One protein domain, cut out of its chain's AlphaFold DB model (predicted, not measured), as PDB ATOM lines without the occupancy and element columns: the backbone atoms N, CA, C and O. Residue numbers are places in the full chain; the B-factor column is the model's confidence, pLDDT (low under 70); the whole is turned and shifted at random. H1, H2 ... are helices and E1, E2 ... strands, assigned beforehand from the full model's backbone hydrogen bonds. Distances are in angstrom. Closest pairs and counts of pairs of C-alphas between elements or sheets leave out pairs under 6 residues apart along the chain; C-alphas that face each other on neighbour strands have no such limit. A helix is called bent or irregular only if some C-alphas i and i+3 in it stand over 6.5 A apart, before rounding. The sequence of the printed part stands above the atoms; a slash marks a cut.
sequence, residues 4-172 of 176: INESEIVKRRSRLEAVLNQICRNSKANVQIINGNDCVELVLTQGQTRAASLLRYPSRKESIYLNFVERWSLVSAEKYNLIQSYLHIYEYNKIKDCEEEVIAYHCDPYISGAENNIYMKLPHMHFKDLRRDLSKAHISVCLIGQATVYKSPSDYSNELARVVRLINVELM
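This is residues 4 to 172 of the 176 residues of an uncharacterized protein of Hyphobacterium sp. CCMP332 (UniProt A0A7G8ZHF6). A single twisted sheet of six antiparallel strands makes a wall, and two helices, H1 and H4, cover one face of it, running the same way, with H1 over the E1 and E2 part and H4 over the E4 and E5 part; the other face bears no named helix. The long strands E3 and E4 run through the middle of the sheet, and two small helices, H2 and H3, lie off it. The printed part has 169 residues with four named helices and six named strands, in the order H1 E1 E2 E3 E4 E5 H2 E6 H3 H4; the sheet's order is E1 E2 E3 E4 E5 E6. The class is mixed, helices and strands, and the whole is compact, with a radius of gyration of the C-alphas of 16.0 A and spans of 51 by 38 by 27 A.

Find C-alpha 6 at (157.304, 156.371, 173.066); from there H1 runs through residues 6 to 20, 21.1 A long. E1 follows at residues 31 to 35, 13.0 A, and E2 at 39 to 44, 16.5 A. Go on to C-alpha 64 at (139.010, 179.759, 159.909), where E3 begins; it takes residues 64 to 76 and is 39.0 A long. E4, residues 79 to 93, is the longest strand at 42.3 A. E5, residues 98 to 106, measures 22.6 A and bends by 56 degrees at residue 103. H2, residues 115 to 121, 10.8 A, is only just irregular: C-alphas 116 and 119 are 6.7 A apart. E6 is residues 124 to 127, 10.3 A, and H3 is residues 146 to 149, 6.2 A. H4, residues 153 to 171, is 25.6 A long and ends at C-alpha 171, (141.402, 186.063, 169.045).

Begin with the sheet, where E1 to E5 form a meander, each strand the antiparallel neighbour of the one before. In the hairpin of E1 and E2 you find N 32 and O 43 at 2.8 A; in that of E2 and E3, N 42 and O 70 at 2.8 A. The hairpin of E3 and E4 has N 67 and O 88 at 2.9 A, and that of E4 and E5 has N 89 and O 103 at 2.8 A. E6, an edge strand like E1, is the antiparallel neighbour of E5, with N 126 and O 104 at 2.8 A. H1 and H4 are on the same face, giving two layers, helices on one face of a sheet. H1 runs along the strands at a height over the sheet of 8.7 A, over E2 and only just over E1, on which 3 of its C-alphas fall; its closest C-alphas to E1 are those of Arg 13 and Val 31, 6.0 A. H4 runs slantwise to the strands at a height of 10.4 A, over E5 and only just over E4, on which 3 of its C-alphas fall. H1, with residues 15 to 20 alone, touches H4 at a shallow tilt of 17 degrees, the same way; the closest C-alphas are those of Val 19 and Ala 161, 5.4 A. H3 touches H4 only at the corner by their link, with the C-alphas of Val 149 and Tyr 156 closest at 5.1 A. H2 touches no helix and is only just not on the sheet, with 4 pairs of C-alphas within 10 A. Every O i to N i+4 pair is within hydrogen-bond range in H4, 10 of 11 in H1 and 1 of 3 in H2, where 2 of 4 O i to N i+3 pairs are in range; H3 is too short for an O i to N i+4 pair.

The two C-alphas farthest apart, those of Ala 77 and Ile 95, are 51.2 A from each other. The printed part has no cut. The links from E2 to E3 and from E6 to H3 are long, 19 and 18 residues. In the first, residues 57 to 58 pair with residues 65 to 66 of E3, antiparallel. The mean pLDDT of the printed part is 83.6; look for values under 70 at 31 residues, among them 48 to 54, 112 to 117 and 140 to 150.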
ATOM      1  N   ILE A   4     161.068 162.670 176.268       93.31
ATOM      2  CA  ILE A   4     159.990 161.708 176.531       93.31
ATOM      3  C   ILE A   4     160.261 160.367 175.855       93.31
ATOM      4  O   ILE A   4     161.010 160.301 174.883       93.31
ATOM      5  N   ASN A   5     159.629 159.301 176.337       93.88
ATOM      6  CA  ASN A   5     159.633 157.998 175.664       93.88
ATOM      7  C   ASN A   5     158.418 157.801 174.736       93.88
ATOM      8  O   ASN A   5     157.497 158.617 174.686       93.88
ATOM      9  N   GLU A   6     158.389 156.685 174.007       91.25
ATOM     10  CA  GLU A   6     157.304 156.371 173.066       91.25
ATOM     11  C   GLU A   6     155.924 156.272 173.745       91.25
ATOM     12  O   GLU A   6     154.926 156.794 173.241       91.25
ATOM     13  N   SER A   7     155.847 155.686 174.945       93.50
ATOM     14  CA  SER A   7     154.580 155.609 175.690       93.50
ATOM     15  C   SER A   7     154.043 156.997 176.068       93.50
ATOM     16  O   SER A   7     152.831 157.220 176.154       93.50
ATOM     17  N   GLU A   8     154.940 157.959 176.279       94.56
ATOM     18  CA  GLU A   8     154.608 159.345 176.575       94.56
ATOM     19  C   GLU A   8     154.183 160.123 175.329       94.56
ATOM     20  O   GLU A   8     153.305 160.977 175.449       94.56
ATOM     21  N   ILE A   9     154.693 159.790 174.138       94.19
ATOM     22  CA  ILE A   9     154.195 160.323 172.857       94.19
ATOM     23  C   ILE A   9     152.707 159.983 172.681       94.19
ATOM     24  O   ILE A   9     151.893 160.850 172.351       94.19
ATOM     25  N   VAL A  10     152.312 158.743 172.986       94.31
ATOM     26  CA  VAL A  10     150.900 158.323 172.920       94.31
ATOM     27  C   VAL A  10     150.040 159.119 173.905       94.31
ATOM     28  O   VAL A  10     148.959 159.592 173.554       94.31
ATOM     29  N   LYS A  11     150.524 159.336 175.133       95.06
ATOM     30  CA  LYS A  11     149.830 160.180 176.124       95.06
ATOM     31  C   LYS A  11     149.770 161.645 175.681       95.06
ATOM     32  O   LYS A  11     148.768 162.321 175.927       95.06
ATOM     33  N   ARG A  12     150.827 162.144 175.031       93.94
ATOM     34  CA  ARG A  12     150.920 163.507 174.499       93.94
ATOM     35  C   ARG A  12     149.852 163.752 173.441       93.94
ATOM     36  O   ARG A  12     149.187 164.781 173.527       93.94
ATOM     37  N   ARG A  13     149.613 162.796 172.536       95.19
ATOM     38  CA  ARG A  13     148.518 162.843 171.550       95.19
ATOM     39  C   ARG A  13     147.172 163.157 172.205       95.19
ATOM     40  O   ARG A  13     146.545 164.150 171.857       95.19
ATOM     41  N   SER A  14     146.764 162.375 173.206       94.25
ATOM     42  CA  SER A  14     145.468 162.570 173.874       94.25
ATOM     43  C   SER A  14     145.368 163.924 174.587       94.25
ATOM     44  O   SER A  14     144.312 164.555 174.608       94.25
ATOM     45  N   ARG A  15     146.477 164.410 175.163       94.31
ATOM     46  CA  ARG A  15     146.531 165.748 175.779       94.31
ATOM     47  C   ARG A  15     146.383 166.855 174.737       94.31
ATOM     48  O   ARG A  15     145.690 167.835 174.994       94.31
ATOM     49  N   LEU A  16     147.019 166.707 173.579       95.00
ATOM     50  CA  LEU A  16     146.901 167.654 172.473       95.00
ATOM     51  C   LEU A  16     145.476 167.731 171.943       95.00
ATOM     52  O   LEU A  16     144.973 168.831 171.744       95.00
ATOM     53  N   GLU A  17     144.804 166.593 171.779       95.19
ATOM     54  CA  GLU A  17     143.395 166.559 171.376       95.19
ATOM     55  C   GLU A  17     142.523 167.331 172.368       95.19
ATOM     56  O   GLU A  17     141.777 168.223 171.968       95.19
ATOM     57  N   ALA A  18     142.685 167.078 173.671       94.06
ATOM     58  CA  ALA A  18     141.956 167.797 174.713       94.06
ATOM     59  C   ALA A  18     142.197 169.318 174.666       94.06
ATOM     60  O   ALA A  18     141.260 170.100 174.836       94.06
ATOM     61  N   VAL A  19     143.435 169.742 174.402       93.00
ATOM     62  CA  VAL A  19     143.790 171.160 174.270       93.00
ATOM     63  C   VAL A  19     143.164 171.776 173.014       93.00
ATOM     64  O   VAL A  19     142.472 172.790 173.117       93.00
ATOM     65  N   LEU A  20     143.365 171.157 171.848       94.62
ATOM     66  CA  LEU A  20     142.950 171.671 170.540       94.62
ATOM     67  C   LEU A  20     141.428 171.626 170.332       94.62
ATOM     68  O   LEU A  20     140.893 172.436 169.574       94.62
ATOM     69  N   ASN A  21     140.703 170.761 171.050       94.25
ATOM     70  CA  ASN A  21     139.235 170.695 171.031       94.25
ATOM     71  C   ASN A  21     138.560 172.054 171.249       94.25
ATOM     72  O   ASN A  21     137.476 172.288 170.724       94.25
ATOM     73  N   GLN A  22     139.203 172.960 171.985       91.88
ATOM     74  CA  GLN A  22     138.672 174.292 172.269       91.88
ATOM     75  C   GLN A  22     138.489 175.165 171.018       91.88
ATOM     76  O   GLN A  22     137.645 176.064 171.028       91.88
ATOM     77  N   ILE A  23     139.275 174.916 169.967       92.00
ATOM     78  CA  ILE A  23     139.297 175.714 168.733       92.00
ATOM     79  C   ILE A  23     138.877 174.915 167.488       92.00
ATOM     80  O   ILE A  23     138.484 175.517 166.487       92.00
ATOM     81  N   CYS A  24     138.888 173.581 167.546       92.88
ATOM     82  CA  CYS A  24     138.462 172.698 166.457       92.88
ATOM     83  C   CYS A  24     136.936 172.663 166.260       92.88
ATOM     84  O   CYS A  24     136.155 172.784 167.208       92.88
ATOM     85  N   ARG A  25     136.491 172.424 165.017       89.38
ATOM     86  CA  ARG A  25     135.067 172.228 164.707       89.38
ATOM     87  C   ARG A  25     134.489 171.052 165.498       89.38
ATOM     88  O   ARG A  25     135.126 170.009 165.634       89.38
ATOM     89  N   ASN A  26     133.263 171.211 165.996       85.75
ATOM     90  CA  ASN A  26     132.527 170.191 166.757       85.75
ATOM     91  C   ASN A  26     133.258 169.658 168.004       85.75
ATOM     92  O   ASN A  26     132.877 168.608 168.513       85.75
ATOM     93  N   SER A  27     134.290 170.356 168.497       80.12
ATOM     94  CA  SER A  27     135.129 169.908 169.618       80.12
ATOM     95  C   SER A  27     135.732 168.508 169.418       80.12
ATOM     96  O   SER A  27     135.809 167.726 170.363       80.12
ATOM     97  N   LYS A  28     136.106 168.164 168.178       88.12
ATOM     98  CA  LYS A  28     136.652 166.845 167.810       88.12
ATOM     99  C   LYS A  28     138.012 166.952 167.124       88.12
ATOM    100  O   LYS A  28     138.161 166.548 165.976       88.12
ATOM    101  N   ALA A  29     139.009 167.500 167.808       92.44
ATOM    102  CA  ALA A  29     140.393 167.414 167.365       92.44
ATOM    103  C   ALA A  29     140.795 165.943 167.166       92.44
ATOM    104  O   ALA A  29     140.425 165.075 167.953       92.44
ATOM    105  N   ASN A  30     141.547 165.685 166.101       92.50
ATOM    106  CA  ASN A  30     142.078 164.370 165.771       92.50
ATOM    107  C   ASN A  30     143.567 164.532 165.481       92.50
ATOM    108  O   ASN A  30     143.940 165.108 164.454       92.50
ATOM    109  N   VAL A  31     144.399 164.082 166.416       93.81
ATOM    110  CA  VAL A  31     145.853 164.191 166.301       93.81
ATOM    111  C   VAL A  31     146.397 162.821 165.934       93.81
ATOM    112  O   VAL A  31     146.274 161.870 166.698       93.81
ATOM    113  N   GLN A  32     147.013 162.701 164.765       93.12
ATOM    114  CA  GLN A  32     147.639 161.457 164.328       93.12
ATOM    115  C   GLN A  32     149.114 161.417 164.705       93.12
ATOM    116  O   GLN A  32     149.792 162.440 164.676       93.12
ATOM    117  N   ILE A  33     149.589 160.216 165.037       93.75
ATOM    118  CA  ILE A  33     151.009 159.918 165.218       93.75
ATOM    119  C   ILE A  33     151.534 159.409 163.879       93.75
ATOM    120  O   ILE A  33     151.026 158.414 163.360       93.75
ATOM    121  N   ILE A  34     152.529 160.090 163.323       92.25
ATOM    122  CA  ILE A  34     153.213 159.700 162.094       92.25
ATOM    123  C   ILE A  34     154.642 159.319 162.473       92.25
ATOM    124  O   ILE A  34     155.412 160.165 162.924       92.25
ATOM    125  N   ASN A  35     154.986 158.044 162.302       91.31
ATOM    126  CA  ASN A  35     156.322 157.531 162.592       91.31
ATOM    127  C   ASN A  35     157.215 157.652 161.350       91.31
ATOM    128  O   ASN A  35     156.851 157.181 160.270       91.31
ATOM    129  N   GLY A  36     158.380 158.272 161.516       88.50
ATOM    130  CA  GLY A  36     159.509 158.232 160.591       88.50
ATOM    131  C   GLY A  36     160.659 157.399 161.166       88.50
ATOM    132  O   GLY A  36     160.516 156.782 162.217       88.50
ATOM    133  N   ASN A  37     161.805 157.384 160.479       86.00
ATOM    134  CA  ASN A  37     162.961 156.578 160.897       86.00
ATOM    135  C   ASN A  37     163.573 157.062 162.225       86.00
ATOM    136  O   ASN A  37     163.773 156.259 163.123       86.00
ATOM    137  N   ASP A  38     163.800 158.374 162.360       91.94
ATOM    138  CA  ASP A  38     164.407 158.996 163.554       91.94
ATOM    139  C   ASP A  38     163.538 160.136 164.109       91.94
ATOM    140  O   ASP A  38     164.005 161.036 164.821       91.94
ATOM    141  N   CYS A  39     162.259 160.152 163.734       93.12
ATOM    142  CA  CYS A  39     161.325 161.182 164.151       93.12
ATOM    143  C   CYS A  39     159.898 160.661 164.297       93.12
ATOM    144  O   CYS A  39     159.484 159.712 163.634       93.12
ATOM    145  N   VAL A  40     159.136 161.333 165.150       94.44
ATOM    146  CA  VAL A  40     157.697 161.149 165.298       94.44
ATOM    147  C   VAL A  40     157.021 162.504 165.176       94.44
ATOM    148  O   VAL A  40     157.433 163.474 165.814       94.44
ATOM    149  N   GLU A  41     155.971 162.576 164.366       94.44
ATOM    150  CA  GLU A  41     155.154 163.775 164.216       94.44
ATOM    151  C   GLU A  41     153.760 163.562 164.812       94.44
ATOM    152  O   GLU A  41     153.129 162.526 164.602       94.44
ATOM    153  N   LEU A  42     153.269 164.555 165.552       94.56
ATOM    154  CA  LEU A  42     151.890 164.632 166.026       94.56
ATOM    155  C   LEU A  42     151.173 165.708 165.218       94.56
ATOM    156  O   LEU A  42     151.488 166.889 165.352       94.56
ATOM    157  N   VAL A  43     150.225 165.309 164.376       94.12
ATOM    158  CA  VAL A  43     149.634 166.188 163.357       94.12
ATOM    159  C   VAL A  43     148.125 166.266 163.522       94.12
ATOM    160  O   VAL A  43     147.449 165.240 163.564       94.12
ATOM    161  N   LEU A  44     147.578 167.482 163.577       93.75
ATOM    162  CA  LEU A  44     146.130 167.689 163.544       93.75
ATOM    163  C   LEU A  44     145.610 167.465 162.120       93.75
ATOM    164  O   LEU A  44     145.997 168.174 161.193       93.75
ATOM    165  N   THR A  45     144.715 166.496 161.943       90.44
ATOM    166  CA  THR A  45     144.266 166.076 160.610       90.44
ATOM    167  C   THR A  45     142.827 165.564 160.594       90.44
ATOM    168  O   THR A  45     142.319 165.041 161.583       90.44
ATOM    169  N   GLN A  46     142.155 165.679 159.448       83.81
ATOM    170  CA  GLN A  46     140.846 165.057 159.208       83.81
ATOM    171  C   GLN A  46     140.944 163.646 158.601       83.81
ATOM    172  O   GLN A  46     139.926 162.975 158.464       83.81
ATOM    173  N   GLY A  47     142.145 163.177 158.247       74.19
ATOM    174  CA  GLY A  47     142.344 161.887 157.585       74.19
ATOM    175  C   GLY A  47     143.804 161.438 157.550       74.19
ATOM    176  O   GLY A  47     144.676 162.064 158.148       74.19
ATOM    177  N   GLN A  48     144.078 160.335 156.856       61.34
ATOM    178  CA  GLN A  48     145.436 159.814 156.690       61.34
ATOM    179  C   GLN A  48     146.138 160.582 155.563       61.34
ATOM    180  O   GLN A  48     145.920 160.318 154.385       61.34
ATOM    181  N   THR A  49     146.948 161.581 155.895       61.66
ATOM    182  CA  THR A  49     147.754 162.323 154.913       61.66
ATOM    183  C   THR A  49     149.158 162.522 155.453       61.66
ATOM    184  O   THR A  49     149.345 162.738 156.645       61.66
ATOM    185  N   ARG A  50     150.148 162.429 154.557       58.09
ATOM    186  CA  ARG A  50     151.578 162.431 154.900       58.09
ATOM    187  C   ARG A  50     152.219 163.823 154.987       58.09
ATOM    188  O   ARG A  50     153.303 163.931 155.538       58.09
ATOM    189  N   ALA A  51     151.596 164.877 154.454       68.00
ATOM    190  CA  ALA A  51     152.184 166.222 154.427       68.00
ATOM    191  C   ALA A  51     151.554 167.141 155.485       68.00
ATOM    192  O   ALA A  51     150.558 167.814 155.219       68.00
ATOM    193  N   ALA A  52     152.153 167.180 156.679       68.06
ATOM    194  CA  ALA A  52     151.624 167.907 157.835       68.06
ATOM    195  C   ALA A  52     151.367 169.402 157.575       68.06
ATOM    196  O   ALA A  52     150.334 169.916 157.984       68.06
ATOM    197  N   SER A  53     152.252 170.098 156.852       63.53
ATOM    198  CA  SER A  53     152.176 171.555 156.614       63.53
ATOM    199  C   SER A  53     151.035 172.000 155.688       63.53
ATOM    200  O   SER A  53     150.618 173.162 155.716       63.53
ATOM    201  N   LEU A  54     150.513 171.088 154.867       69.00
ATOM    202  CA  LEU A  54     149.447 171.376 153.903       69.00
ATOM    203  C   LEU A  54     148.054 171.094 154.466       69.00
ATOM    204  O   LEU A  54     147.052 171.440 153.848       69.00
ATOM    205  N   LEU A  55     147.973 170.475 155.644       81.31
ATOM    206  CA  LEU A  55     146.697 170.104 156.225       81.31
ATOM    207  C   LEU A  55     145.962 171.327 156.762       81.31
ATOM    208  O   LEU A  55     146.506 172.128 157.523       81.31
ATOM    209  N   ARG A  56     144.702 171.455 156.361       87.81
ATOM    210  CA  ARG A  56     143.778 172.460 156.872       87.81
ATOM    211  C   ARG A  56     142.698 171.758 157.654       87.81
ATOM    212  O   ARG A  56     141.882 171.025 157.104       87.81
ATOM    213  N   TYR A  57     142.730 171.956 158.961       92.31
ATOM    214  CA  TYR A  57     141.727 171.440 159.866       92.31
ATOM    215  C   TYR A  57     140.697 172.541 160.147       92.31
ATOM    216  O   TYR A  57     141.078 173.609 160.625       92.31
ATOM    217  N   PRO A  58     139.399 172.337 159.882       92.12
ATOM    218  CA  PRO A  58     138.402 173.372 160.106       92.12
ATOM    219  C   PRO A  58     138.273 173.695 161.596       92.12
ATOM    220  O   PRO A  58     138.115 172.811 162.448       92.12
ATOM    221  N   SER A  59     138.303 174.982 161.914       93.25
ATOM    222  CA  SER A  59     138.020 175.455 163.264       93.25
ATOM    223  C   SER A  59     136.504 175.508 163.521       93.25
ATOM    224  O   SER A  59     135.676 175.189 162.666       93.25
ATOM    225  N   ARG A  60     136.115 175.961 164.714       90.94
ATOM    226  CA  ARG A  60     134.712 176.273 165.044       90.94
ATOM    227  C   ARG A  60     134.112 177.455 164.259       90.94
ATOM    228  O   ARG A  60     132.899 177.636 164.301       90.94
ATOM    229  N   LYS A  61     134.934 178.275 163.598       89.94
ATOM    230  CA  LYS A  61     134.518 179.398 162.743       89.94
ATOM    231  C   LYS A  61     134.674 178.985 161.279       89.94
ATOM    232  O   LYS A  61     135.716 178.457 160.909       89.94
ATOM    233  N   GLU A  62     133.648 179.218 160.461       87.25
ATOM    234  CA  GLU A  62     133.574 178.669 159.095       87.25
ATOM    235  C   GLU A  62     134.703 179.124 158.169       87.25
ATOM    236  O   GLU A  62     135.172 178.330 157.362       87.25
ATOM    237  N   SER A  63     135.160 180.371 158.297       90.06
ATOM    238  CA  SER A  63     136.254 180.922 157.492       90.06
ATOM    239  C   SER A  63     137.641 180.607 158.048       90.06
ATOM    240  O   SER A  63     138.625 181.021 157.445       90.06
ATOM    241  N   ILE A  64     137.747 179.916 159.188       91.94
ATOM    242  CA  ILE A  64     139.010 179.759 159.909       91.94
ATOM    243  C   ILE A  64     139.465 178.304 159.906       91.94
ATOM    244  O   ILE A  64     138.738 177.396 160.325       91.94
ATOM    245  N   TYR A  65     140.718 178.111 159.515       93.12
ATOM    246  CA  TYR A  65     141.385 176.825 159.412       93.12
ATOM    247  C   TYR A  65     142.624 176.791 160.298       93.12
ATOM    248  O   TYR A  65     143.262 177.806 160.565       93.12
ATOM    249  N   LEU A  66     142.958 175.601 160.769       94.44
ATOM    250  CA  LEU A  66     144.046 175.332 161.691       94.44
ATOM    251  C   LEU A  66     145.042 174.391 161.023       94.44
ATOM    252  O   LEU A  66     144.659 173.460 160.316       94.44
ATOM    253  N   ASN A  67     146.318 174.587 161.309       94.62
ATOM    254  CA  ASN A  67     147.367 173.625 161.022       94.62
ATOM    255  C   ASN A  67     148.187 173.442 162.293       94.62
ATOM    256  O   ASN A  67     148.690 174.421 162.836       94.62
ATOM    257  N   PHE A  68     148.290 172.213 162.786       94.88
ATOM    258  CA  PHE A  68     149.080 171.925 163.977       94.88
ATOM    259  C   PHE A  68     150.017 170.753 163.731       94.88
ATOM    260  O   PHE A  68     149.590 169.714 163.216       94.88
ATOM    261  N   VAL A  69     151.268 170.924 164.156       94.75
ATOM    262  CA  VAL A  69     152.308 169.899 164.105       94.75
ATOM    263  C   VAL A  69     153.225 169.997 165.322       94.75
ATOM    264  O   VAL A  69     153.716 171.072 165.660       94.75
ATOM    265  N   GLU A  70     153.504 168.862 165.956       94.12
ATOM    266  CA  GLU A  70     154.682 168.677 166.808       94.12
ATOM    267  C   GLU A  70     155.627 167.675 166.173       94.12
ATOM    268  O   GLU A  70     155.188 166.608 165.757       94.12
ATOM    269  N   ARG A  71     156.922 167.988 166.152       94.12
ATOM    270  CA  ARG A  71     157.970 167.079 165.694       94.12
ATOM    271  C   ARG A  71     158.884 166.712 166.846       94.12
ATOM    272  O   ARG A  71     159.445 167.583 167.513       94.12
ATOM    273  N   TRP A  72     159.077 165.417 167.015       95.06
ATOM    274  CA  TRP A  72     159.934 164.808 168.013       95.06
ATOM    275  C   TRP A  72     161.040 164.030 167.304       95.06
ATOM    276  O   TRP A  72     160.750 163.314 166.352       95.06
ATOM    277  N   SER A  73     162.292 164.167 167.729       95.12
ATOM    278  CA  SER A  73     163.427 163.435 167.147       95.12
ATOM    279  C   SER A  73     164.005 162.453 168.152       95.12
ATOM    280  O   SER A  73     164.126 162.782 169.333       95.12
ATOM    281  N   LEU A  74     164.332 161.251 167.682       94.44
ATOM    282  CA  LEU A  74     164.976 160.214 168.472       94.44
ATOM    283  C   LEU A  74     166.413 160.643 168.810       94.44
ATOM    284  O   LEU A  74     167.192 160.975 167.922       94.44
ATOM    285  N   VAL A  75     166.769 160.642 170.094       92.00
ATOM    286  CA  VAL A  75     168.122 160.997 170.574       92.00
ATOM    287  C   VAL A  75     168.861 159.833 171.226       92.00
ATOM    288  O   VAL A  75     170.083 159.852 171.342       92.00
ATOM    289  N   SER A  76     168.130 158.809 171.653       89.81
ATOM    290  CA  SER A  76     168.662 157.519 172.093       89.81
ATOM    291  C   SER A  76     167.589 156.454 171.887       89.81
ATOM    292  O   SER A  76     166.444 156.820 171.649       89.81
ATOM    293  N   ALA A  77     167.929 155.172 172.056       85.44
ATOM    294  CA  ALA A  77     167.089 154.014 171.714       85.44
ATOM    295  C   ALA A  77     165.581 154.144 172.020       85.44
ATOM    296  O   ALA A  77     164.768 153.681 171.232       85.44
ATOM    297  N   GLU A  78     165.201 154.800 173.122       87.62
ATOM    298  CA  GLU A  78     163.793 154.979 173.511       87.62
ATOM    299  C   GLU A  78     163.447 156.418 173.925       87.62
ATOM    300  O   GLU A  78     162.445 156.648 174.605       87.62
ATOM    301  N   LYS A  79     164.283 157.400 173.570       93.62
ATOM    302  CA  LYS A  79     164.082 158.795 173.982       93.62
ATOM    303  C   LYS A  79     163.930 159.718 172.797       93.62
ATOM    304  O   LYS A  79     164.768 159.741 171.898       93.62
ATOM    305  N   TYR A  80     162.918 160.559 172.894       94.69
ATOM    306  CA  TYR A  80     162.577 161.580 171.932       94.69
ATOM    307  C   TYR A  80     162.696 162.963 172.545       94.69
ATOM    308  O   TYR A  80     162.387 163.168 173.716       94.69
ATOM    309  N   ASN A  81     163.079 163.922 171.715       93.56
ATOM    310  CA  ASN A  81     163.182 165.322 172.072       93.56
ATOM    311  C   ASN A  81     162.288 166.186 171.187       93.56
ATOM    312  O   ASN A  81     162.254 165.989 169.971       93.56
ATOM    313  N   LEU A  82     161.583 167.153 171.783       92.19
ATOM    314  CA  LEU A  82     160.736 168.083 171.030       92.19
ATOM    315  C   LEU A  82     161.605 169.019 170.193       92.19
ATOM    316  O   LEU A  82     162.278 169.878 170.754       92.19
ATOM    317  N   ILE A  83     161.536 168.895 168.871       92.12
ATOM    318  CA  ILE A  83     162.254 169.759 167.930       92.12
ATOM    319  C   ILE A  83     161.436 171.001 167.591       92.12
ATOM    320  O   ILE A  83     162.000 172.085 167.484       92.12
ATOM    321  N   GLN A  84     160.122 170.834 167.439       91.94
ATOM    322  CA  GLN A  84     159.238 171.861 166.895       91.94
ATOM    323  C   GLN A  84     157.799 171.652 167.376       91.94
ATOM    324  O   GLN A  84     157.333 170.513 167.425       91.94
ATOM    325  N   SER A  85     157.070 172.727 167.682       92.56
ATOM    326  CA  SER A  85     155.628 172.685 167.973       92.56
ATOM    327  C   SER A  85     154.919 173.926 167.460       92.56
ATOM    328  O   SER A  85     155.045 175.009 168.038       92.56
ATOM    329  N   TYR A  86     154.210 173.775 166.346       93.69
ATOM    330  CA  TYR A  86     153.612 174.873 165.599       93.69
ATOM    331  C   TYR A  86     152.091 174.743 165.560       93.69
ATOM    332  O   TYR A  86     151.554 173.663 165.318       93.69
ATOM    333  N   LEU A  87     151.401 175.868 165.749       93.88
ATOM    334  CA  LEU A  87     149.969 176.026 165.512       93.88
ATOM    335  C   LEU A  87     149.763 177.261 164.642       93.88
ATOM    336  O   LEU A  87     149.952 178.383 165.099       93.88
ATOM    337  N   HIS A  88     149.368 177.062 163.395       93.31
ATOM    338  CA  HIS A  88     149.045 178.144 162.480       93.31
ATOM    339  C   HIS A  88     147.534 178.240 162.320       93.31
ATOM    340  O   HIS A  88     146.826 177.229 162.274       93.31
ATOM    341  N   ILE A  89     147.047 179.468 162.220       91.88
ATOM    342  CA  ILE A  89     145.646 179.798 162.011       91.88
ATOM    343  C   ILE A  89     145.559 180.585 160.716       91.88
ATOM    344  O   ILE A  89     146.249 181.590 160.536       91.88
ATOM    345  N   TYR A  90     144.690 180.118 159.838       91.69
ATOM    346  CA  TYR A  90     144.432 180.693 158.534       91.69
ATOM    347  C   TYR A  90     142.998 181.180 158.475       91.69
ATOM    348  O   TYR A  90     142.100 180.560 159.045       91.69
ATOM    349  N   GLU A  91     142.785 182.263 157.746       90.94
ATOM    350  CA  GLU A  91     141.465 182.736 157.377       90.94
ATOM    351  C   GLU A  91     141.306 182.697 155.864       90.94
ATOM    352  O   GLU A  91     142.155 183.193 155.124       90.94
ATOM    353  N   TYR A  92     140.209 182.117 155.398       89.12
ATOM    354  CA  TYR A  92     139.869 182.108 153.989       89.12
ATOM    355  C   TYR A  92     139.245 183.444 153.578       89.12
ATOM    356  O   TYR A  92     138.161 183.828 154.028       89.12
ATOM    357  N   ASN A  93     139.942 184.151 152.694       86.38
ATOM    358  CA  ASN A  93     139.526 185.418 152.125       86.38
ATOM    359  C   ASN A  93     138.686 185.175 150.867       86.38
ATOM    360  O   ASN A  93     139.219 184.901 149.795       86.38
ATOM    361  N   LYS A  94     137.366 185.347 150.985       84.94
ATOM    362  CA  LYS A  94     136.418 185.143 149.874       84.94
ATOM    363  C   LYS A  94     136.644 186.074 148.679       84.94
ATOM    364  O   LYS A  94     136.296 185.707 147.567       84.94
ATOM    365  N   ILE A  95     137.184 187.278 148.895       85.38
ATOM    366  CA  ILE A  95     137.403 188.262 147.819       85.38
ATOM    367  C   ILE A  95     138.602 187.852 146.965       85.38
ATOM    368  O   ILE A  95     138.567 187.980 145.746       85.38
ATOM    369  N   LYS A  96     139.669 187.381 147.615       85.69
ATOM    370  CA  LYS A  96     140.908 186.967 146.947       85.69
ATOM    371  C   LYS A  96     140.936 185.487 146.561       85.69
ATOM    372  O   LYS A  96     141.883 185.078 145.904       85.69
ATOM    373  N   ASP A  97     139.942 184.715 146.999       86.75
ATOM    374  CA  ASP A  97     139.887 183.256 146.860       86.75
ATOM    375  C   ASP A  97     141.175 182.568 147.356       86.75
ATOM    376  O   ASP A  97     141.775 181.725 146.694       86.75
ATOM    377  N   CYS A  98     141.661 182.985 148.529       86.94
ATOM    378  CA  CYS A  98     142.897 182.456 149.099       86.94
ATOM    379  C   CYS A  98     142.861 182.411 150.627       86.94
ATOM    380  O   CYS A  98     142.173 183.196 151.277       86.94
ATOM    381  N   GLU A  99     143.658 181.524 151.215       87.44
ATOM    382  CA  GLU A  99     143.907 181.512 152.655       87.44
ATOM    383  C   GLU A  99     145.019 182.500 153.017       87.44
ATOM    384  O   GLU A  99     146.088 182.509 152.406       87.44
ATOM    385  N   GLU A 100     144.784 183.313 154.042       89.69
ATOM    386  CA  GLU A 100     145.778 184.208 154.627       89.69
ATOM    387  C   GLU A 100     146.115 183.701 156.040       89.69
ATOM    388  O   GLU A 100     145.222 183.467 156.852       89.69
ATOM    389  N   GLU A 101     147.399 183.497 156.348       89.50
ATOM    390  CA  GLU A 101     147.820 183.159 157.715       89.50
ATOM    391  C   GLU A 101     147.663 184.390 158.611       89.50
ATOM    392  O   GLU A 101     148.200 185.457 158.309       89.50
ATOM    393  N   VAL A 102     146.931 184.243 159.715       88.94
ATOM    394  CA  VAL A 102     146.588 185.362 160.605       88.94
ATOM    395  C   VAL A 102     147.388 185.328 161.898       88.94
ATOM    396  O   VAL A 102     147.866 186.365 162.363       88.94
ATOM    397  N   ILE A 103     147.560 184.131 162.461       89.12
ATOM    398  CA  ILE A 103     148.268 183.884 163.715       89.12
ATOM    399  C   ILE A 103     149.134 182.648 163.518       89.12
ATOM    400  O   ILE A 103     148.653 181.628 163.026       89.12
ATOM    401  N   ALA A 104     150.384 182.717 163.959       90.12
ATOM    402  CA  ALA A 104     151.252 181.553 164.032       90.12
ATOM    403  C   ALA A 104     151.870 181.461 165.422       90.12
ATOM    404  O   ALA A 104     152.574 182.363 165.855       90.12
ATOM    405  N   TYR A 105     151.592 180.377 166.128       90.00
ATOM    406  CA  TYR A 105     152.293 180.001 167.342       90.00
ATOM    407  C   TYR A 105     153.430 179.053 166.989       90.00
ATOM    408  O   TYR A 105     153.191 178.044 166.322       90.00
ATOM    409  N   HIS A 106     154.629 179.352 167.476       90.56
ATOM    410  CA  HIS A 106     155.841 178.577 167.242       90.56
ATOM    411  C   HIS A 106     156.555 178.269 168.553       90.56
ATOM    412  O   HIS A 106     156.461 179.010 169.529       90.56
ATOM    413  N   CYS A 107     157.290 177.168 168.559       87.62
ATOM    414  CA  CYS A 107     158.207 176.784 169.620       87.62
ATOM    415  C   CYS A 107     159.272 175.894 168.980       87.62
ATOM    416  O   CYS A 107     158.936 174.805 168.504       87.62
ATOM    417  N   ASP A 108     160.523 176.355 168.969       88.38
ATOM    418  CA  ASP A 108     161.661 175.669 168.341       88.38
ATOM    419  C   ASP A 108     162.798 175.429 169.343       88.38
ATOM    420  O   ASP A 108     163.848 176.075 169.261       88.38
ATOM    421  N   PRO A 109     162.651 174.499 170.306       82.88
ATOM    422  CA  PRO A 109     163.607 174.364 171.409       82.88
ATOM    423  C   PRO A 109     165.053 174.094 170.957       82.88
ATOM    424  O   PRO A 109     165.996 174.420 171.681       82.88
ATOM    425  N   TYR A 110     165.221 173.519 169.763       80.19
ATOM    426  CA  TYR A 110     166.503 173.101 169.192       80.19
ATOM    427  C   TYR A 110     167.093 174.063 168.161       80.19
ATOM    428  O   TYR A 110     168.131 173.744 167.582       80.19
ATOM    429  N   ILE A 111     166.489 175.232 167.922       79.06
ATOM    430  CA  ILE A 111     167.042 176.173 166.943       79.06
ATOM    431  C   ILE A 111     168.470 176.586 167.344       79.06
ATOM    432  O   ILE A 111     168.727 177.110 168.437       79.06
ATOM    433  N   SER A 112     169.428 176.296 166.467       69.75
ATOM    434  CA  SER A 112     170.828 176.694 166.600       69.75
ATOM    435  C   SER A 112     171.054 178.047 165.917       69.75
ATOM    436  O   SER A 112     170.286 178.446 165.042       69.75
ATOM    437  N   GLY A 113     172.065 178.806 166.345       67.81
ATOM    438  CA  GLY A 113     172.420 180.094 165.733       67.81
ATOM    439  C   GLY A 113     172.692 181.209 166.742       67.81
ATOM    440  O   GLY A 113     173.035 180.937 167.891       67.81
ATOM    441  N   ALA A 114     172.576 182.456 166.275       58.72
ATOM    442  CA  ALA A 114     172.920 183.672 167.013       58.72
ATOM    443  C   ALA A 114     172.154 183.819 168.344       58.72
ATOM    444  O   ALA A 114     171.062 183.276 168.506       58.72
ATOM    445  N   GLU A 115     172.697 184.609 169.279       59.06
ATOM    446  CA  GLU A 115     172.109 184.859 170.612       59.06
ATOM    447  C   GLU A 115     170.637 185.313 170.559       59.06
ATOM    448  O   GLU A 115     169.837 184.957 171.424       59.06
ATOM    449  N   ASN A 116     170.241 186.001 169.484       63.91
ATOM    450  CA  ASN A 116     168.874 186.482 169.265       63.91
ATOM    451  C   ASN A 116     167.835 185.357 169.078       63.91
ATOM    452  O   ASN A 116     166.635 185.603 169.194       63.91
ATOM    453  N   ASN A 117     168.264 184.114 168.845       69.88
ATOM    454  CA  ASN A 117     167.368 182.967 168.677       69.88
ATOM    455  C   ASN A 117     166.705 182.524 169.993       69.88
ATOM    456  O   ASN A 117     165.838 181.650 169.981       69.88
ATOM    457  N   ILE A 118     167.074 183.115 171.136       70.19
ATOM    458  CA  ILE A 118     166.468 182.802 172.437       70.19
ATOM    459  C   ILE A 118     164.944 182.994 172.443       70.19
ATOM    460  O   ILE A 118     164.231 182.210 173.067       70.19
ATOM    461  N   TYR A 119     164.437 183.983 171.704       70.50
ATOM    462  CA  TYR A 119     163.002 184.254 171.600       70.50
ATOM    463  C   TYR A 119     162.269 183.239 170.720       70.50
ATOM    464  O   TYR A 119     161.086 183.002 170.932       70.50
ATOM    465  N   MET A 120     162.975 182.609 169.776       74.75
ATOM    466  CA  MET A 120     162.415 181.577 168.898       74.75
ATOM    467  C   MET A 120     162.369 180.205 169.567       74.75
ATOM    468  O   MET A 120     161.507 179.384 169.255       74.75
ATOM    469  N   LYS A 121     163.287 179.961 170.513       77.12
ATOM    470  CA  LYS A 121     163.313 178.713 171.279       77.12
ATOM    471  C   LYS A 121     162.005 178.503 172.014       77.12
ATOM    472  O   LYS A 121     161.439 177.418 171.939       77.12
ATOM    473  N   LEU A 122     161.536 179.556 172.678       78.44
ATOM    474  CA  LEU A 122     160.337 179.552 173.504       78.44
ATOM    475  C   LEU A 122     159.052 179.547 172.681       78.44
ATOM    476  O   LEU A 122     159.051 180.028 171.551       78.44
ATOM    477  N   PRO A 123     157.938 179.087 173.278       81.38
ATOM    478  CA  PRO A 123     156.602 179.401 172.795       81.38
ATOM    479  C   PRO A 123     156.480 180.891 172.443       81.38
ATOM    480  O   PRO A 123     156.767 181.751 173.267       81.38
ATOM    481  N   HIS A 124     156.073 181.230 171.232       83.50
ATOM    482  CA  HIS A 124     155.857 182.618 170.833       83.50
ATOM    483  C   HIS A 124     154.781 182.695 169.756       83.50
ATOM    484  O   HIS A 124     154.477 181.701 169.102       83.50
ATOM    485  N   MET A 125     154.156 183.865 169.609       84.94
ATOM    486  CA  MET A 125     153.092 184.093 168.631       84.94
ATOM    487  C   MET A 125     153.475 185.215 167.674       84.94
ATOM    488  O   MET A 125     153.891 186.290 168.100       84.94
ATOM    489  N   HIS A 126     153.260 184.973 166.389       85.00
ATOM    490  CA  HIS A 126     153.351 185.945 165.311       85.00
ATOM    491  C   HIS A 126     151.949 186.353 164.874       85.00
ATOM    492  O   HIS A 126     151.062 185.508 164.737       85.00
ATOM    493  N   PHE A 127     151.783 187.640 164.589       85.06
ATOM    494  CA  PHE A 127     150.582 188.210 163.984       85.06
ATOM    495  C   PHE A 127     150.985 188.787 162.631       85.06
ATOM    496  O   PHE A 127     151.807 189.700 162.577       85.06
ATOM    497  N   LYS A 128     150.464 188.227 161.535       79.44
ATOM    498  CA  LYS A 128     150.929 188.586 160.183       79.44
ATOM    499  C   LYS A 128     150.123 189.688 159.508       79.44
ATOM    500  O   LYS A 128     150.638 190.341 158.608       79.44
ATOM    501  N   ASP A 129     148.885 189.916 159.934       69.38
ATOM    502  CA  ASP A 129     147.998 190.869 159.272       69.38
ATOM    503  C   ASP A 129     147.236 191.734 160.283       69.38
ATOM    504  O   ASP A 129     146.323 191.273 160.971       69.38
ATOM    505  N   LEU A 130     147.629 193.011 160.342       59.62
ATOM    506  CA  LEU A 130     147.080 194.045 161.225       59.62
ATOM    507  C   LEU A 130     145.777 194.669 160.700       59.62
ATOM    508  O   LEU A 130     145.245 195.577 161.333       59.62
ATOM    509  N   ARG A 131     145.237 194.209 159.561       66.00
ATOM    510  CA  ARG A 131     143.920 194.670 159.075       66.00
ATOM    511  C   ARG A 131     142.777 194.288 160.017       66.00
ATOM    512  O   ARG A 131     141.690 194.848 159.918       66.00
ATOM    513  N   ARG A 132     143.012 193.330 160.914       70.44
ATOM    514  CA  ARG A 132     142.051 192.892 161.926       70.44
ATOM    515  C   ARG A 132     142.150 193.803 163.140       70.44
ATOM    516  O   ARG A 132     143.247 194.063 163.633       70.44
ATOM    517  N   ASP A 133     141.002 194.257 163.634       68.88
ATOM    518  CA  ASP A 133     140.952 195.070 164.845       68.88
ATOM    519  C   ASP A 133     141.285 194.214 166.077       68.88
ATOM    520  O   ASP A 133     140.431 193.580 166.702       68.88
ATOM    521  N   LEU A 134     142.572 194.197 166.417       70.75
ATOM    522  CA  LEU A 134     143.097 193.594 167.636       70.75
ATOM    523  C   LEU A 134     143.180 194.603 168.790       70.75
ATOM    524  O   LEU A 134     143.688 194.246 169.849       70.75
ATOM    525  N   SER A 135     142.663 195.833 168.643       65.62
ATOM    526  CA  SER A 135     142.770 196.888 169.673       65.62
ATOM    527  C   SER A 135     142.154 196.485 171.012       65.62
ATOM    528  O   SER A 135     142.541 196.992 172.061       65.62
ATOM    529  N   LYS A 136     141.204 195.546 170.980       68.19
ATOM    530  CA  LYS A 136     140.519 195.010 172.159       68.19
ATOM    531  C   LYS A 136     141.066 193.660 172.618       68.19
ATOM    532  O   LYS A 136     140.479 193.079 173.527       68.19
ATOM    533  N   ALA A 137     142.062 193.086 171.944       70.94
ATOM    534  CA  ALA A 137     142.616 191.788 172.313       70.94
ATOM    535  C   ALA A 137     143.572 191.948 173.500       70.94
ATOM    536  O   ALA A 137     144.530 192.717 173.439       70.94
ATOM    537  N   HIS A 138     143.337 191.196 174.573       69.75
ATOM    538  CA  HIS A 138     144.237 191.192 175.723       69.75
ATOM    539  C   HIS A 138     145.303 190.113 175.543       69.75
ATOM    540  O   HIS A 138     145.059 188.927 175.766       69.75
ATOM    541  N   ILE A 139     146.507 190.520 175.139       72.94
ATOM    542  CA  ILE A 139     147.645 189.611 174.976       72.94
ATOM    543  C   ILE A 139     148.589 189.805 176.162       72.94
ATOM    544  O   ILE A 139     149.258 190.830 176.279       72.94
ATOM    545  N   SER A 140     148.643 188.822 177.062       63.81
ATOM    546  CA  SER A 140     149.589 188.864 178.180       63.81
ATOM    547  C   SER A 140     151.017 188.636 177.675       63.81
ATOM    548  O   SER A 140     151.329 187.574 177.137       63.81
ATOM    549  N   VAL A 141     151.885 189.630 177.884       56.22
ATOM    550  CA  VAL A 141     153.309 189.622 177.491       56.22
ATOM    551  C   VAL A 141     154.140 188.649 178.353       56.22
ATOM    552  O   VAL A 141     155.209 188.212 177.943       56.22
ATOM    553  N   CYS A 142     153.625 188.236 179.520       53.94
ATOM    554  CA  CYS A 142     154.334 187.415 180.511       53.94
ATOM    555  C   CYS A 142     153.688 186.041 180.745       53.94
ATOM    556  O   CYS A 142     153.548 185.605 181.886       53.94
ATOM    557  N   LEU A 143     153.286 185.324 179.695       54.12
ATOM    558  CA  LEU A 143     152.843 183.932 179.876       54.12
ATOM    559  C   LEU A 143     154.007 182.950 180.105       54.12
ATOM    560  O   LEU A 143     153.769 181.804 180.466       54.12
ATOM    561  N   ILE A 144     155.261 183.373 179.905       53.59
ATOM    562  CA  ILE A 144     156.368 182.446 179.649       53.59
ATOM    563  C   ILE A 144     157.562 182.773 180.543       53.59
ATOM    564  O   ILE A 144     158.442 183.558 180.195       53.59
ATOM    565  N   GLY A 145     157.625 182.121 181.700       56.78
ATOM    566  CA  GLY A 145     158.890 181.976 182.409       56.78
ATOM    567  C   GLY A 145     159.772 180.978 181.658       56.78
ATOM    568  O   GLY A 145     159.454 179.791 181.625       56.78
ATOM    569  N   GLN A 146     160.894 181.430 181.084       55.75
ATOM    570  CA  GLN A 146     161.892 180.566 180.419       55.75
ATOM    571  C   GLN A 146     162.245 179.315 181.235       55.75
ATOM    572  O   GLN A 146     162.425 178.229 180.691       55.75
ATOM    573  N   ALA A 147     162.308 179.471 182.559       57.22
ATOM    574  CA  ALA A 147     162.700 178.411 183.470       57.22
ATOM    575  C   ALA A 147     161.633 177.324 183.669       57.22
ATOM    576  O   ALA A 147     161.993 176.261 184.159       57.22
ATOM    577  N   THR A 148     160.349 177.549 183.354       61.91
ATOM    578  CA  THR A 148     159.258 176.603 183.674       61.91
ATOM    579  C   THR A 148     158.792 175.760 182.493       61.91
ATOM    580  O   THR A 148     158.475 174.592 182.694       61.91
ATOM    581  N   VAL A 149     158.804 176.290 181.267       61.56
ATOM    582  CA  VAL A 149     158.201 175.621 180.092       61.56
ATOM    583  C   VAL A 149     158.858 174.281 179.750       61.56
ATOM    584  O   VAL A 149     158.184 173.347 179.323       61.56
ATOM    585  N   TYR A 150     160.167 174.159 179.973       68.44
ATOM    586  CA  TYR A 150     160.924 172.944 179.655       68.44
ATOM    587  C   TYR A 150     161.251 172.072 180.865       68.44
ATOM    588  O   TYR A 150     162.069 171.161 180.736       68.44
ATOM    589  N   LYS A 151     160.649 172.338 182.035       73.88
ATOM    590  CA  LYS A 151     160.851 171.491 183.221       73.88
ATOM    591  C   LYS A 151     160.244 170.109 183.027       73.88
ATOM    592  O   LYS A 151     160.835 169.123 183.457       73.88
ATOM    593  N   SER A 152     159.083 170.035 182.379       81.31
ATOM    594  CA  SER A 152     158.414 168.772 182.088       81.31
ATOM    595  C   SER A 152     157.487 168.865 180.866       81.31
ATOM    596  O   SER A 152     156.993 169.948 180.537       81.31
ATOM    597  N   PRO A 153     157.160 167.730 180.220       80.94
ATOM    598  CA  PRO A 153     156.154 167.679 179.152       80.94
ATOM    599  C   PRO A 153     154.771 168.175 179.599       80.94
ATOM    600  O   PRO A 153     153.979 168.667 178.792       80.94
ATOM    601  N   SER A 154     154.461 168.034 180.889       84.06
ATOM    602  CA  SER A 154     153.216 168.525 181.478       84.06
ATOM    603  C   SER A 154     153.200 170.051 181.552       84.06
ATOM    604  O   SER A 154     152.199 170.647 181.165       84.06
ATOM    605  N   ASP A 155     154.307 170.682 181.953       81.94
ATOM    606  CA  ASP A 155     154.428 172.146 181.966       81.94
ATOM    607  C   ASP A 155     154.273 172.715 180.555       81.94
ATOM    608  O   ASP A 155     153.461 173.610 180.335       81.94
ATOM    609  N   TYR A 156     154.939 172.101 179.573       82.88
ATOM    610  CA  TYR A 156     154.766 172.456 178.166       82.88
ATOM    611  C   TYR A 156     153.308 172.332 177.695       82.88
ATOM    612  O   TYR A 156     152.764 173.230 177.052       82.88
ATOM    613  N   SER A 157     152.643 171.227 178.054       84.12
ATOM    614  CA  SER A 157     151.232 171.001 177.720       84.12
ATOM    615  C   SER A 157     150.326 172.086 178.308       84.12
ATOM    616  O   SER A 157     149.406 172.543 177.631       84.12
ATOM    617  N   ASN A 158     150.590 172.498 179.549       84.88
ATOM    618  CA  ASN A 158     149.835 173.545 180.228       84.88
ATOM    619  C   ASN A 158     150.026 174.903 179.546       84.88
ATOM    620  O   ASN A 158     149.052 175.642 179.398       84.88
ATOM    621  N   GLU A 159     151.238 175.217 179.086       83.19
ATOM    622  CA  GLU A 159     151.467 176.465 178.358       83.19
ATOM    623  C   GLU A 159     150.783 176.484 176.999       83.19
ATOM    624  O   GLU A 159     150.078 177.446 176.687       83.19
ATOM    625  N   LEU A 160     150.876 175.396 176.232       83.88
ATOM    626  CA  LEU A 160     150.119 175.279 174.987       83.88
ATOM    627  C   LEU A 160     148.609 175.422 175.246       83.88
ATOM    628  O   LEU A 160     147.918 176.107 174.497       83.88
ATOM    629  N   ALA A 161     148.093 174.839 176.333       87.06
ATOM    630  CA  ALA A 161     146.691 174.978 176.718       87.06
ATOM    631  C   ALA A 161     146.298 176.433 177.018       87.06
ATOM    632  O   ALA A 161     145.222 176.874 176.607       87.06
ATOM    633  N   ARG A 162     147.159 177.196 177.705       86.00
ATOM    634  CA  ARG A 162     146.938 178.626 177.973       86.00
ATOM    635  C   ARG A 162     146.956 179.451 176.694       86.00
ATOM    636  O   ARG A 162     146.084 180.300 176.529       86.00
ATOM    637  N   VAL A 163     147.885 179.173 175.781       85.06
ATOM    638  CA  VAL A 163     147.951 179.834 174.470       85.06
ATOM    639  C   VAL A 163     146.699 179.542 173.652       85.06
ATOM    640  O   VAL A 163     146.054 180.468 173.169       85.06
ATOM    641  N   VAL A 164     146.295 178.274 173.550       84.44
ATOM    642  CA  VAL A 164     145.070 177.892 172.837       84.44
ATOM    643  C   VAL A 164     143.847 178.548 173.469       84.44
ATOM    644  O   VAL A 164     142.979 179.028 172.747       84.44
ATOM    645  N   ARG A 165     143.784 178.655 174.801       87.06
ATOM    646  CA  ARG A 165     142.709 179.380 175.488       87.06
ATOM    647  C   ARG A 165     142.720 180.877 175.173       87.06
ATOM    648  O   ARG A 165     141.653 181.433 174.932       87.06
ATOM    649  N   LEU A 166     143.889 181.517 175.151       86.25
ATOM    650  CA  LEU A 166     144.033 182.923 174.762       86.25
ATOM    651  C   LEU A 166     143.548 183.132 173.328       86.25
ATOM    652  O   LEU A 166     142.689 183.978 173.098       86.25
ATOM    653  N   ILE A 167     144.012 182.307 172.387       84.81
ATOM    654  CA  ILE A 167     143.534 182.306 171.001       84.81
ATOM    655  C   ILE A 167     142.012 182.168 170.982       84.81
ATOM    656  O   ILE A 167     141.316 182.931 170.322       84.81
ATOM    657  N   ASN A 168     141.476 181.221 171.745       85.94
ATOM    658  CA  ASN A 168     140.058 180.918 171.751       85.94
ATOM    659  C   ASN A 168     139.178 182.064 172.281       85.94
ATOM    660  O   ASN A 168     138.101 182.320 171.740       85.94
ATOM    661  N   VAL A 169     139.601 182.719 173.360       85.25
ATOM    662  CA  VAL A 169     138.821 183.757 174.051       85.25
ATOM    663  C   VAL A 169     139.032 185.124 173.401       85.25
ATOM    664  O   VAL A 169     138.067 185.825 173.088       85.25
ATOM    665  N   GLU A 170     140.289 185.485 173.157       82.69
ATOM    666  CA  GLU A 170     140.665 186.829 172.722       82.69
ATOM    667  C   GLU A 170     140.738 186.960 171.206       82.69
ATOM    668  O   GLU A 170     140.426 188.019 170.677       82.69
ATOM    669  N   LEU A 171     141.110 185.912 170.473       81.44
ATOM    670  CA  LEU A 171     141.402 186.063 169.045       81.44
ATOM    671  C   LEU A 171     140.276 185.515 168.170       81.44
ATOM    672  O   LEU A 171     139.770 186.230 167.316       81.44
ATOM    673  N   MET A 172     139.774 184.310 168.439       82.50
ATOM    674  CA  MET A 172     138.744 183.655 167.617       82.50
ATOM    675  C   MET A 172     137.415 184.422 167.536       82.50
ATOM    676  O   MET A 172     136.646 184.203 166.605       82.50
TER     677      MET A 172